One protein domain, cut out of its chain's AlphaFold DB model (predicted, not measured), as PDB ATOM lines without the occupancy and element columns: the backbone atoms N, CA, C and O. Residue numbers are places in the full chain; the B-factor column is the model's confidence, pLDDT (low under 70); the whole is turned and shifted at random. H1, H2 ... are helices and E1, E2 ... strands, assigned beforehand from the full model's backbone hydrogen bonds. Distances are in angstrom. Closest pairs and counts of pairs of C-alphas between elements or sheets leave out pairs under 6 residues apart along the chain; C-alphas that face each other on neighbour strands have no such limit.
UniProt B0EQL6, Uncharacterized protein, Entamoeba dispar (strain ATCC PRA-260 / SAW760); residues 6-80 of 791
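What this domain is: This is residues 6 to 80 of the 791 residues of an uncharacterized protein of Entamoeba dispar (strain ATCC PRA-260 / SAW760) (UniProt B0EQL6). A two-strand parallel ribbon, E1 and E2, makes one end, and a loose pair of helices, H1 and H2, the other, with the short helix H3 and part of the unnamed stretch 28 to 48 between. The 75 printed residues, in order H1 H2 H3 E1 E2, are mixed in class, under half in named elements. The whole is compact, radius of gyration of the C-alphas 12.1 A, spans 34 by 22 by 21 A.

How they stand to each other: E1, residues 58 to 61, and E2, residues 76 to 80, are parallel at 31 degrees; N 59 and O 76, 2.9 A apart, are within hydrogen-bond range. H3, residues 49 to 52, and H2, residues 18 to 27, are close but not clearly touching; their closest C-alphas, Ile 18 and Ser 49, are 6.3 A apart. H1, residues 6 to 14, is close but not clearly touching H2, closest C-alphas Ser 12 and Phe 21, 7.1 A; they run opposite ways at 35.4 degrees, only just a steep tilt. H1 and H2 are apart from both strands. Every O i to N i+4 pair is within hydrogen-bond range in H2, 3 of 5 in H1; H3 is too short for one.

Where its parts are: H1 begins at C-alpha 6 (-16.107, 8.519, 18.009) and is 13.8 A long, H2 13.9 A. E2, 13.0 A, ends at C-alpha 80 (-40.475, 8.853, 17.216).

The domain as a whole: The C-alphas farthest apart, Arg 30 and Glu 64, are 36.4 A apart. The printed part has no cut; the links H2 to H3 and E1 to E2 are long. No printed residue is under 70 in pLDDT.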
ATOM      1  N   ASN A   6     -14.952   7.981  18.728       85.50
ATOM      2  CA  ASN A   6     -16.107   8.519  18.009       85.50
ATOM      3  C   ASN A   6     -16.751   7.438  17.138       85.50
ATOM      4  O   ASN A   6     -17.972   7.317  17.104       85.50
ATOM      5  N   GLU A   7     -15.930   6.611  16.495       90.31
ATOM      6  CA  GLU A   7     -16.375   5.489  15.679       90.31
ATOM      7  C   GLU A   7     -17.092   4.442  16.534       90.31
ATOM      8  O   GLU A   7     -18.150   3.961  16.132       90.31
ATOM      9  N   ILE A   8     -16.579   4.132  17.736       90.94
ATOM     10  CA  ILE A   8     -17.254   3.184  18.633       90.94
ATOM     11  C   ILE A   8     -18.569   3.751  19.177       90.94
ATOM     12  O   ILE A   8     -19.557   3.031  19.219       90.94
ATOM     13  N   MET A   9     -18.632   5.046  19.502       89.00
ATOM     14  CA  MET A   9     -19.876   5.690  19.931       89.00
ATOM     15  C   MET A   9     -20.943   5.650  18.825       89.00
ATOM     16  O   MET A   9     -22.122   5.462  19.113       89.00
ATOM     17  N   ILE A  10     -20.551   5.800  17.554       87.50
ATOM     18  CA  ILE A  10     -21.458   5.642  16.407       87.50
ATOM     19  C   ILE A  10     -21.899   4.183  16.262       87.50
ATOM     20  O   ILE A  10     -23.095   3.935  16.132       87.50
ATOM     21  N   ALA A  11     -20.964   3.231  16.323       88.88
ATOM     22  CA  ALA A  11     -21.269   1.806  16.219       88.88
ATOM     23  C   ALA A  11     -22.220   1.335  17.333       88.88
ATOM     24  O   ALA A  11     -23.182   0.622  17.063       88.88
ATOM     25  N   SER A  12     -22.023   1.810  18.566       91.69
ATOM     26  CA  SER A  12     -22.871   1.476  19.713       91.69
ATOM     27  C   SER A  12     -24.312   1.979  19.591       91.69
ATOM     28  O   SER A  12     -25.171   1.493  20.312       91.69
ATOM     29  N   LYS A  13     -24.637   2.898  18.667       89.12
ATOM     30  CA  LYS A  13     -26.040   3.286  18.404       89.12
ATOM     31  C   LYS A  13     -26.889   2.138  17.854       89.12
ATOM     32  O   LYS A  13     -28.108   2.241  17.876       89.12
ATOM     33  N   TYR A  14     -26.246   1.094  17.339       89.69
ATOM     34  CA  TYR A  14     -26.889  -0.072  16.736       89.69
ATOM     35  C   TYR A  14     -26.924  -1.285  17.672       89.69
ATOM     36  O   TYR A  14     -27.267  -2.382  17.242       89.69
ATOM     37  N   PHE A  15     -26.535  -1.108  18.934       93.62
ATOM     38  CA  PHE A  15     -26.685  -2.139  19.954       93.62
ATOM     39  C   PHE A  15     -28.161  -2.359  20.278       93.62
ATOM     40  O   PHE A  15     -28.956  -1.417  20.253       93.62
ATOM     41  N   ASN A  16     -28.525  -3.606  20.565       89.44
ATOM     42  CA  ASN A  16     -29.923  -3.998  20.713       89.44
ATOM     43  C   ASN A  16     -30.418  -3.771  22.137       89.44
ATOM     44  O   ASN A  16     -31.561  -3.363  22.345       89.44
ATOM     45  N   ASP A  17     -29.557  -4.022  23.120       92.56
ATOM     46  CA  ASP A  17     -29.907  -3.873  24.522       92.56
ATOM     47  C   ASP A  17     -28.744  -3.347  25.370       92.56
ATOM     48  O   ASP A  17     -27.637  -3.096  24.897       92.56
ATOM     49  N   ILE A  18     -29.023  -3.125  26.654       93.75
ATOM     50  CA  ILE A  18     -28.065  -2.563  27.606       93.75
ATOM     51  C   ILE A  18     -26.842  -3.465  27.844       93.75
ATOM     52  O   ILE A  18     -25.762  -2.950  28.135       93.75
ATOM     53  N   ASN A  19     -26.973  -4.787  27.714       93.75
ATOM     54  CA  ASN A  19     -25.874  -5.722  27.936       93.75
ATOM     55  C   ASN A  19     -24.795  -5.569  26.869       93.75
ATOM     56  O   ASN A  19     -23.621  -5.683  27.202       93.75
ATOM     57  N   ASP A  20     -25.153  -5.237  25.628       93.56
ATOM     58  CA  ASP A  20     -24.174  -4.935  24.576       93.56
ATOM     59  C   ASP A  20     -23.260  -3.764  24.982       93.56
ATOM     60  O   ASP A  20     -22.037  -3.818  24.823       93.56
ATOM     61  N   PHE A  21     -23.837  -2.718  25.587       94.25
ATOM     62  CA  PHE A  21     -23.081  -1.571  26.099       94.25
ATOM     63  C   PHE A  21     -22.198  -1.956  27.289       94.25
ATOM     64  O   PHE A  21     -21.022  -1.590  27.322       94.25
ATOM     65  N   ILE A  22     -22.743  -2.716  28.246       91.81
ATOM     66  CA  ILE A  22     -22.000  -3.189  29.425       91.81
ATOM     67  C   ILE A  22     -20.825  -4.078  28.992       91.81
ATOM     68  O   ILE A  22     -19.695  -3.876  29.439       91.81
ATOM     69  N   ASN A  23     -21.066  -5.018  28.078       93.38
ATOM     70  CA  ASN A  23     -20.059  -5.930  27.545       93.38
ATOM     71  C   ASN A  23     -18.950  -5.181  26.806       93.38
ATOM     72  O   ASN A  23     -17.780  -5.538  26.950       93.38
ATOM     73  N   LEU A  24     -19.278  -4.124  26.059       91.69
ATOM     74  CA  LEU A  24     -18.275  -3.286  25.406       91.69
ATOM     75  C   LEU A  24     -17.380  -2.570  26.431       91.69
ATOM     76  O   LEU A  24     -16.154  -2.596  26.294       91.69
ATOM     77  N   GLU A  25     -17.974  -1.950  27.454       89.12
ATOM     78  CA  GLU A  25     -17.211  -1.217  28.472       89.12
ATOM     79  C   GLU A  25     -16.359  -2.133  29.360       89.12
ATOM     80  O   GLU A  25     -15.237  -1.772  29.723       89.12
ATOM     81  N   MET A  26     -16.868  -3.322  29.695       89.12
ATOM     82  CA  MET A  26     -16.158  -4.299  30.522       89.12
ATOM     83  C   MET A  26     -15.121  -5.097  29.726       89.12
ATOM     84  O   MET A  26     -14.015  -5.338  30.213       89.12
ATOM     85  N   GLY A  27     -15.464  -5.501  28.503       86.94
ATOM     86  CA  GLY A  27     -14.649  -6.372  27.659       86.94
ATOM     87  C   GLY A  27     -13.487  -5.656  26.974       86.94
ATOM     88  O   GLY A  27     -12.460  -6.277  26.704       86.94
ATOM     89  N   VAL A  28     -13.596  -4.344  26.723       89.25
ATOM     90  CA  VAL A  28     -12.562  -3.570  26.023       89.25
ATOM     91  C   VAL A  28     -12.195  -2.315  26.814       89.25
ATOM     92  O   VAL A  28     -12.728  -1.235  26.579       89.25
ATOM     93  N   LYS A  29     -11.190  -2.428  27.698       85.44
ATOM     94  CA  LYS A  29     -10.725  -1.338  28.591       85.44
ATOM     95  C   LYS A  29     -10.503   0.012  27.898       85.44
ATOM     96  O   LYS A  29     -10.694   1.050  28.523       85.44
ATOM     97  N   ARG A  30     -10.094   0.011  26.620       88.56
ATOM     98  CA  ARG A  30      -9.885   1.240  25.834       88.56
ATOM     99  C   ARG A  30     -11.168   2.052  25.634       88.56
ATOM    100  O   ARG A  30     -11.062   3.249  25.447       88.56
ATOM    101  N   PHE A  31     -12.342   1.427  25.647       89.94
ATOM    102  CA  PHE A  31     -13.633   2.084  25.411       89.94
ATOM    103  C   PHE A  31     -14.440   2.298  26.697       89.94
ATOM    104  O   PHE A  31     -15.642   2.535  26.640       89.94
ATOM    105  N   ARG A  32     -13.795   2.220  27.865       88.44
ATOM    106  CA  ARG A  32     -14.433   2.534  29.145       88.44
ATOM    107  C   ARG A  32     -14.856   4.009  29.183       88.44
ATOM    108  O   ARG A  32     -14.081   4.870  28.771       88.44
ATOM    109  N   GLY A  33     -16.058   4.290  29.686       88.00
ATOM    110  CA  GLY A  33     -16.641   5.636  29.676       88.00
ATOM    111  C   GLY A  33     -17.254   6.024  28.325       88.00
ATOM    112  O   GLY A  33     -17.471   7.203  28.060       88.00
ATOM    113  N   ASN A  34     -17.519   5.058  27.440       91.38
ATOM    114  CA  ASN A  34     -18.209   5.299  26.175       91.38
ATOM    115  C   ASN A  34     -19.694   5.625  26.389       91.38
ATOM    116  O   ASN A  34     -20.224   6.496  25.704       91.38
ATOM    117  N   ILE A  35     -20.355   4.976  27.353       92.31
ATOM    118  CA  ILE A  35     -21.779   5.186  27.656       92.31
ATOM    119  C   ILE A  35     -22.024   6.622  28.152       92.31
ATOM    120  O   ILE A  35     -23.003   7.259  27.763       92.31
ATOM    121  N   GLU A  36     -21.099   7.181  28.937       91.31
ATOM    122  CA  GLU A  36     -21.180   8.555  29.458       91.31
ATOM    123  C   GLU A  36     -21.133   9.627  28.356       91.31
ATOM    124  O   GLU A  36     -21.565  10.756  28.578       91.31
ATOM    125  N   ARG A  37     -20.654   9.287  27.154       91.19
ATOM    126  CA  ARG A  37     -20.563  10.212  26.008       91.19
ATOM    127  C   ARG A  37     -21.903  10.426  25.300       91.19
ATOM    128  O   ARG A  37     -21.995  11.261  24.400       91.19
ATOM    129  N   PHE A  38     -22.935   9.660  25.650       93.56
ATOM    130  CA  PHE A  38     -24.259   9.778  25.049       93.56
ATOM    131  C   PHE A  38     -25.087  10.876  25.722       93.56
ATOM    132  O   PHE A  38     -25.480  10.757  26.881       93.56
ATOM    133  N   HIS A  39     -25.443  11.896  24.936       92.88
ATOM    134  CA  HIS A  39     -26.397  12.944  25.330       92.88
ATOM    135  C   HIS A  39     -27.845  12.641  24.896       92.88
ATOM    136  O   HIS A  39     -28.746  13.464  25.062       92.88
ATOM    137  N   PHE A  40     -28.077  11.445  24.352       92.62
ATOM    138  CA  PHE A  40     -29.387  10.890  24.026       92.62
ATOM    139  C   PHE A  40     -29.385   9.381  24.270       92.62
ATOM    140  O   PHE A  40     -28.330   8.756  24.201       92.62
ATOM    141  N   ASN A  41     -30.541   8.771  24.533       93.56
ATOM    142  CA  ASN A  41     -30.612   7.321  24.709       93.56
ATOM    143  C   ASN A  41     -30.604   6.588  23.350       93.56
ATOM    144  O   ASN A  41     -31.537   6.755  22.559       93.56
ATOM    145  N   PRO A  42     -29.591   5.747  23.066       91.81
ATOM    146  CA  PRO A  42     -29.514   4.991  21.813       91.81
ATOM    147  C   PRO A  42     -30.529   3.838  21.743       91.81
ATOM    148  O   PRO A  42     -30.893   3.422  20.652       91.81
ATOM    149  N   ILE A  43     -31.019   3.374  22.895       92.12
ATOM    150  CA  ILE A  43     -32.013   2.303  23.045       92.12
ATOM    151  C   ILE A  43     -33.155   2.757  23.976       92.12
ATOM    152  O   ILE A  43     -32.986   3.732  24.721       92.12
ATOM    153  N   PRO A  44     -34.324   2.088  23.978       91.56
ATOM    154  CA  PRO A  44     -35.337   2.281  25.016       91.56
ATOM    155  C   PRO A  44     -34.768   1.982  26.413       91.56
ATOM    156  O   PRO A  44     -34.073   0.984  26.609       91.56
ATOM    157  N   LEU A  45     -35.058   2.839  27.398       92.75
ATOM    158  CA  LEU A  45     -34.532   2.703  28.761       92.75
ATOM    159  C   LEU A  45     -35.633   2.356  29.769       92.75
ATOM    160  O   LEU A  45     -36.766   2.814  29.655       92.75
ATOM    161  N   ASN A  46     -35.268   1.575  30.783       91.38
ATOM    162  CA  ASN A  46     -36.078   1.287  31.966       91.38
ATOM    163  C   ASN A  46     -35.337   1.769  33.232       91.38
ATOM    164  O   ASN A  46     -34.220   2.285  33.151       91.38
ATOM    165  N   ASN A  47     -35.938   1.593  34.413       90.62
ATOM    166  CA  ASN A  47     -35.349   2.032  35.687       90.62
ATOM    167  C   ASN A  47     -33.938   1.473  35.964       90.62
ATOM    168  O   ASN A  47     -33.157   2.109  36.675       90.62
ATOM    169  N   TYR A  48     -33.610   0.292  35.428       91.75
ATOM    170  CA  TYR A  48     -32.284  -0.311  35.547       91.75
ATOM    171  C   TYR A  48     -31.305   0.319  34.550       91.75
ATOM    172  O   TYR A  48     -30.286   0.878  34.956       91.75
ATOM    173  N   SER A  49     -31.631   0.299  33.254       92.44
ATOM    174  CA  SER A  49     -30.715   0.755  32.203       92.44
ATOM    175  C   SER A  49     -30.489   2.272  32.200       92.44
ATOM    176  O   SER A  49     -29.408   2.729  31.832       92.44
ATOM    177  N   ARG A  50     -31.448   3.072  32.694       91.94
ATOM    178  CA  ARG A  50     -31.314   4.536  32.827       91.94
ATOM    179  C   ARG A  50     -30.091   4.955  33.644       91.94
ATOM    180  O   ARG A  50     -29.511   5.998  33.346       91.94
ATOM    181  N   ARG A  51     -29.687   4.155  34.636       90.75
ATOM    182  CA  ARG A  51     -28.572   4.464  35.549       90.75
ATOM    183  C   ARG A  51     -27.218   4.537  34.843       90.75
ATOM    184  O   ARG A  51     -26.340   5.245  35.319       90.75
ATOM    185  N   PHE A  52     -27.065   3.842  33.718       91.19
ATOM    186  CA  PHE A  52     -25.801   3.775  32.985       91.19
ATOM    187  C   PHE A  52     -25.563   4.987  32.078       91.19
ATOM    188  O   PHE A  52     -24.421   5.248  31.731       91.19
ATOM    189  N   PHE A  53     -26.601   5.757  31.728       92.94
ATOM    190  CA  PHE A  53     -26.510   6.890  30.794       92.94
ATOM    191  C   PHE A  53     -26.664   8.253  31.504       92.94
ATOM    192  O   PHE A  53     -27.699   8.911  31.370       92.94
ATOM    193  N   PRO A  54     -25.685   8.721  32.299       89.56
ATOM    194  CA  PRO A  54     -25.868   9.861  33.205       89.56
ATOM    195  C   PRO A  54     -26.101  11.214  32.512       89.56
ATOM    196  O   PRO A  54     -26.701  12.098  33.129       89.56
ATOM    197  N   ASN A  55     -25.670  11.367  31.256       92.88
ATOM    198  CA  ASN A  55     -25.585  12.654  30.556       92.88
ATOM    199  C   ASN A  55     -26.678  12.865  29.489       92.88
ATOM    200  O   ASN A  55     -26.529  13.716  28.620       92.88
ATOM    201  N   ILE A  56     -27.785  12.108  29.530       93.50
ATOM    202  CA  ILE A  56     -28.883  12.274  28.563       93.50
ATOM    203  C   ILE A  56     -29.589  13.622  28.759       93.50
ATOM    204  O   ILE A  56     -30.253  13.839  29.771       93.50
ATOM    205  N   GLU A  57     -29.521  14.464  27.731       92.69
ATOM    206  CA  GLU A  57     -30.202  15.760  27.649       92.69
ATOM    207  C   GLU A  57     -31.382  15.720  26.665       92.69
ATOM    208  O   GLU A  57     -32.421  16.338  26.905       92.69
ATOM    209  N   THR A  58     -31.245  14.968  25.563       93.62
ATOM    210  CA  THR A  58     -32.318  14.719  24.588       93.62
ATOM    211  C   THR A  58     -32.813  13.285  24.713       93.62
ATOM    212  O   THR A  58     -32.130  12.347  24.317       93.62
ATOM    213  N   PHE A  59     -34.021  13.092  25.226       94.75
ATOM    214  CA  PHE A  59     -34.561  11.755  25.456       94.75
ATOM    215  C   PHE A  59     -35.422  11.291  24.273       94.75
ATOM    216  O   PHE A  59     -36.462  11.873  23.964       94.75
ATOM    217  N   HIS A  60     -34.977  10.245  23.586       94.44
ATOM    218  CA  HIS A  60     -35.681   9.580  22.501       94.44
ATOM    219  C   HIS A  60     -36.781   8.666  23.051       94.44
ATOM    220  O   HIS A  60     -36.509   7.692  23.755       94.44
ATOM    221  N   VAL A  61     -38.026   8.958  22.677       94.38
ATOM    222  CA  VAL A  61     -39.206   8.156  23.017       94.38
ATOM    223  C   VAL A  61     -39.601   7.360  21.777       94.38
ATOM    224  O   VAL A  61     -40.166   7.910  20.827       94.38
ATOM    225  N   TYR A  62     -39.226   6.081  21.748       90.25
ATOM    226  CA  TYR A  62     -39.344   5.237  20.555       90.25
ATOM    227  C   TYR A  62     -40.765   4.701  20.337       90.25
ATOM    228  O   TYR A  62     -41.217   4.614  19.199       90.25
ATOM    229  N   THR A  63     -41.484   4.391  21.417       90.81
ATOM    230  CA  THR A  63     -42.855   3.854  21.410       90.81
ATOM    231  C   THR A  63     -43.737   4.620  22.394       90.81
ATOM    232  O   THR A  63     -43.226   5.230  23.330       90.81
ATOM    233  N   GLU A  64     -45.060   4.544  22.241       87.94
ATOM    234  CA  GLU A  64     -46.010   5.167  23.180       87.94
ATOM    235  C   GLU A  64     -45.896   4.594  24.608       87.94
ATOM    236  O   GLU A  64     -46.128   5.292  25.590       87.94
ATOM    237  N   SER A  65     -45.460   3.336  24.729       87.06
ATOM    238  CA  SER A  65     -45.214   2.646  26.001       87.06
ATOM    239  C   SER A  65     -43.835   2.915  26.618       87.06
ATOM    240  O   SER A  65     -43.529   2.388  27.688       87.06
ATOM    241  N   SER A  66     -42.972   3.685  25.946       86.69
ATOM    242  CA  SER A  66     -41.621   3.968  26.437       86.69
ATOM    243  C   SER A  66     -41.678   4.753  27.749       86.69
ATOM    244  O   SER A  66     -42.345   5.781  27.846       86.69
ATOM    245  N   MET A  67     -40.942   4.287  28.758       86.88
ATOM    246  CA  MET A  67     -40.833   4.992  30.034       86.88
ATOM    247  C   MET A  67     -40.088   6.319  29.835       86.88
ATOM    248  O   MET A  67     -38.993   6.347  29.270       86.88
ATOM    249  N   VAL A  68     -40.683   7.417  30.304       86.94
ATOM    250  CA  VAL A  68     -40.089   8.761  30.269       86.94
ATOM    251  C   VAL A  68     -39.641   9.136  31.677       86.94
ATOM    252  O   VAL A  68     -40.392   8.976  32.638       86.94
ATOM    253  N   PHE A  69     -38.416   9.644  31.801       88.06
ATOM    254  CA  PHE A  69     -37.828  10.041  33.079       88.06
ATOM    255  C   PHE A  69     -37.905  11.559  33.250       88.06
ATOM    256  O   PHE A  69     -37.749  12.302  32.284       88.06
ATOM    257  N   ASN A  70     -38.134  12.021  34.480       80.69
ATOM    258  CA  ASN A  70     -38.164  13.442  34.824       80.69
ATOM    259  C   ASN A  70     -37.212  13.715  35.998       80.69
ATOM    260  O   ASN A  70     -37.633  14.001  37.115       80.69
ATOM    261  N   ASP A  71     -35.917  13.533  35.746       83.62
ATOM    262  CA  ASP A  71     -34.830  13.669  36.727       83.62
ATOM    263  C   ASP A  71     -34.146  15.051  36.688       83.62
ATOM    264  O   ASP A  71     -33.093  15.249  37.294       83.62
ATOM    265  N   GLY A  72     -34.734  16.009  35.963       82.38
ATOM    266  CA  GLY A  72     -34.232  17.375  35.810       82.38
ATOM    267  C   GLY A  72     -33.078  17.547  34.814       82.38
ATOM    268  O   GLY A  72     -32.711  18.684  34.534       82.38
ATOM    269  N   ARG A  73     -32.517  16.461  34.252       85.75
ATOM    270  CA  ARG A  73     -31.441  16.532  33.239       85.75
ATOM    271  C   ARG A  73     -31.954  16.483  31.804       85.75
ATOM    272  O   ARG A  73     -31.291  16.981  30.901       85.75
ATOM    273  N   ILE A  74     -33.128  15.895  31.592       90.12
ATOM    274  CA  ILE A  74     -33.752  15.811  30.270       90.12
ATOM    275  C   ILE A  74     -34.375  17.165  29.930       90.12
ATOM    276  O   ILE A  74     -35.372  17.576  30.519       90.12
ATOM    277  N   ILE A  75     -33.782  17.841  28.952       89.06
ATOM    278  CA  ILE A  75     -34.183  19.178  28.503       89.06
ATOM    279  C   ILE A  75     -35.259  19.071  27.419       89.06
ATOM    280  O   ILE A  75     -36.089  19.965  27.256       89.06
ATOM    281  N   LYS A  76     -35.242  17.980  26.644       91.94
ATOM    282  CA  LYS A  76     -36.084  17.834  25.460       91.94
ATOM    283  C   LYS A  76     -36.384  16.383  25.125       91.94
ATOM    284  O   LYS A  76     -35.496  15.535  25.151       91.94
ATOM    285  N   LEU A  77     -37.618  16.117  24.706       94.19
ATOM    286  CA  LEU A  77     -38.019  14.831  24.146       94.19
ATOM    287  C   LEU A  77     -37.933  14.840  22.615       94.19
ATOM    288  O   LEU A  77     -38.355  15.793  21.949       94.19
ATOM    289  N   LEU A  78     -37.419  13.743  22.064       95.75
ATOM    290  CA  LEU A  78     -37.485  13.400  20.648       95.75
ATOM    291  C   LEU A  78     -38.433  12.207  20.476       95.75
ATOM    292  O   LEU A  78     -38.061  11.062  20.717       95.75
ATOM    293  N   ILE A  79     -39.672  12.482  20.085       96.06
ATOM    294  CA  ILE A  79     -40.749  11.496  19.988       96.06
ATOM    295  C   ILE A  79     -40.773  10.901  18.576       96.06
ATOM    296  O   ILE A  79     -40.964  11.624  17.592       96.06
ATOM    297  N   TRP A  80     -40.563   9.586  18.483       94.62
ATOM    298  CA  TRP A  80     -40.475   8.853  17.216       94.62
ATOM    299  C   TRP A  80     -41.766   8.139  16.825       94.62
ATOM    300  O   TRP A  80     -42.029   8.006  15.632       94.62
TER     301      TRP A  80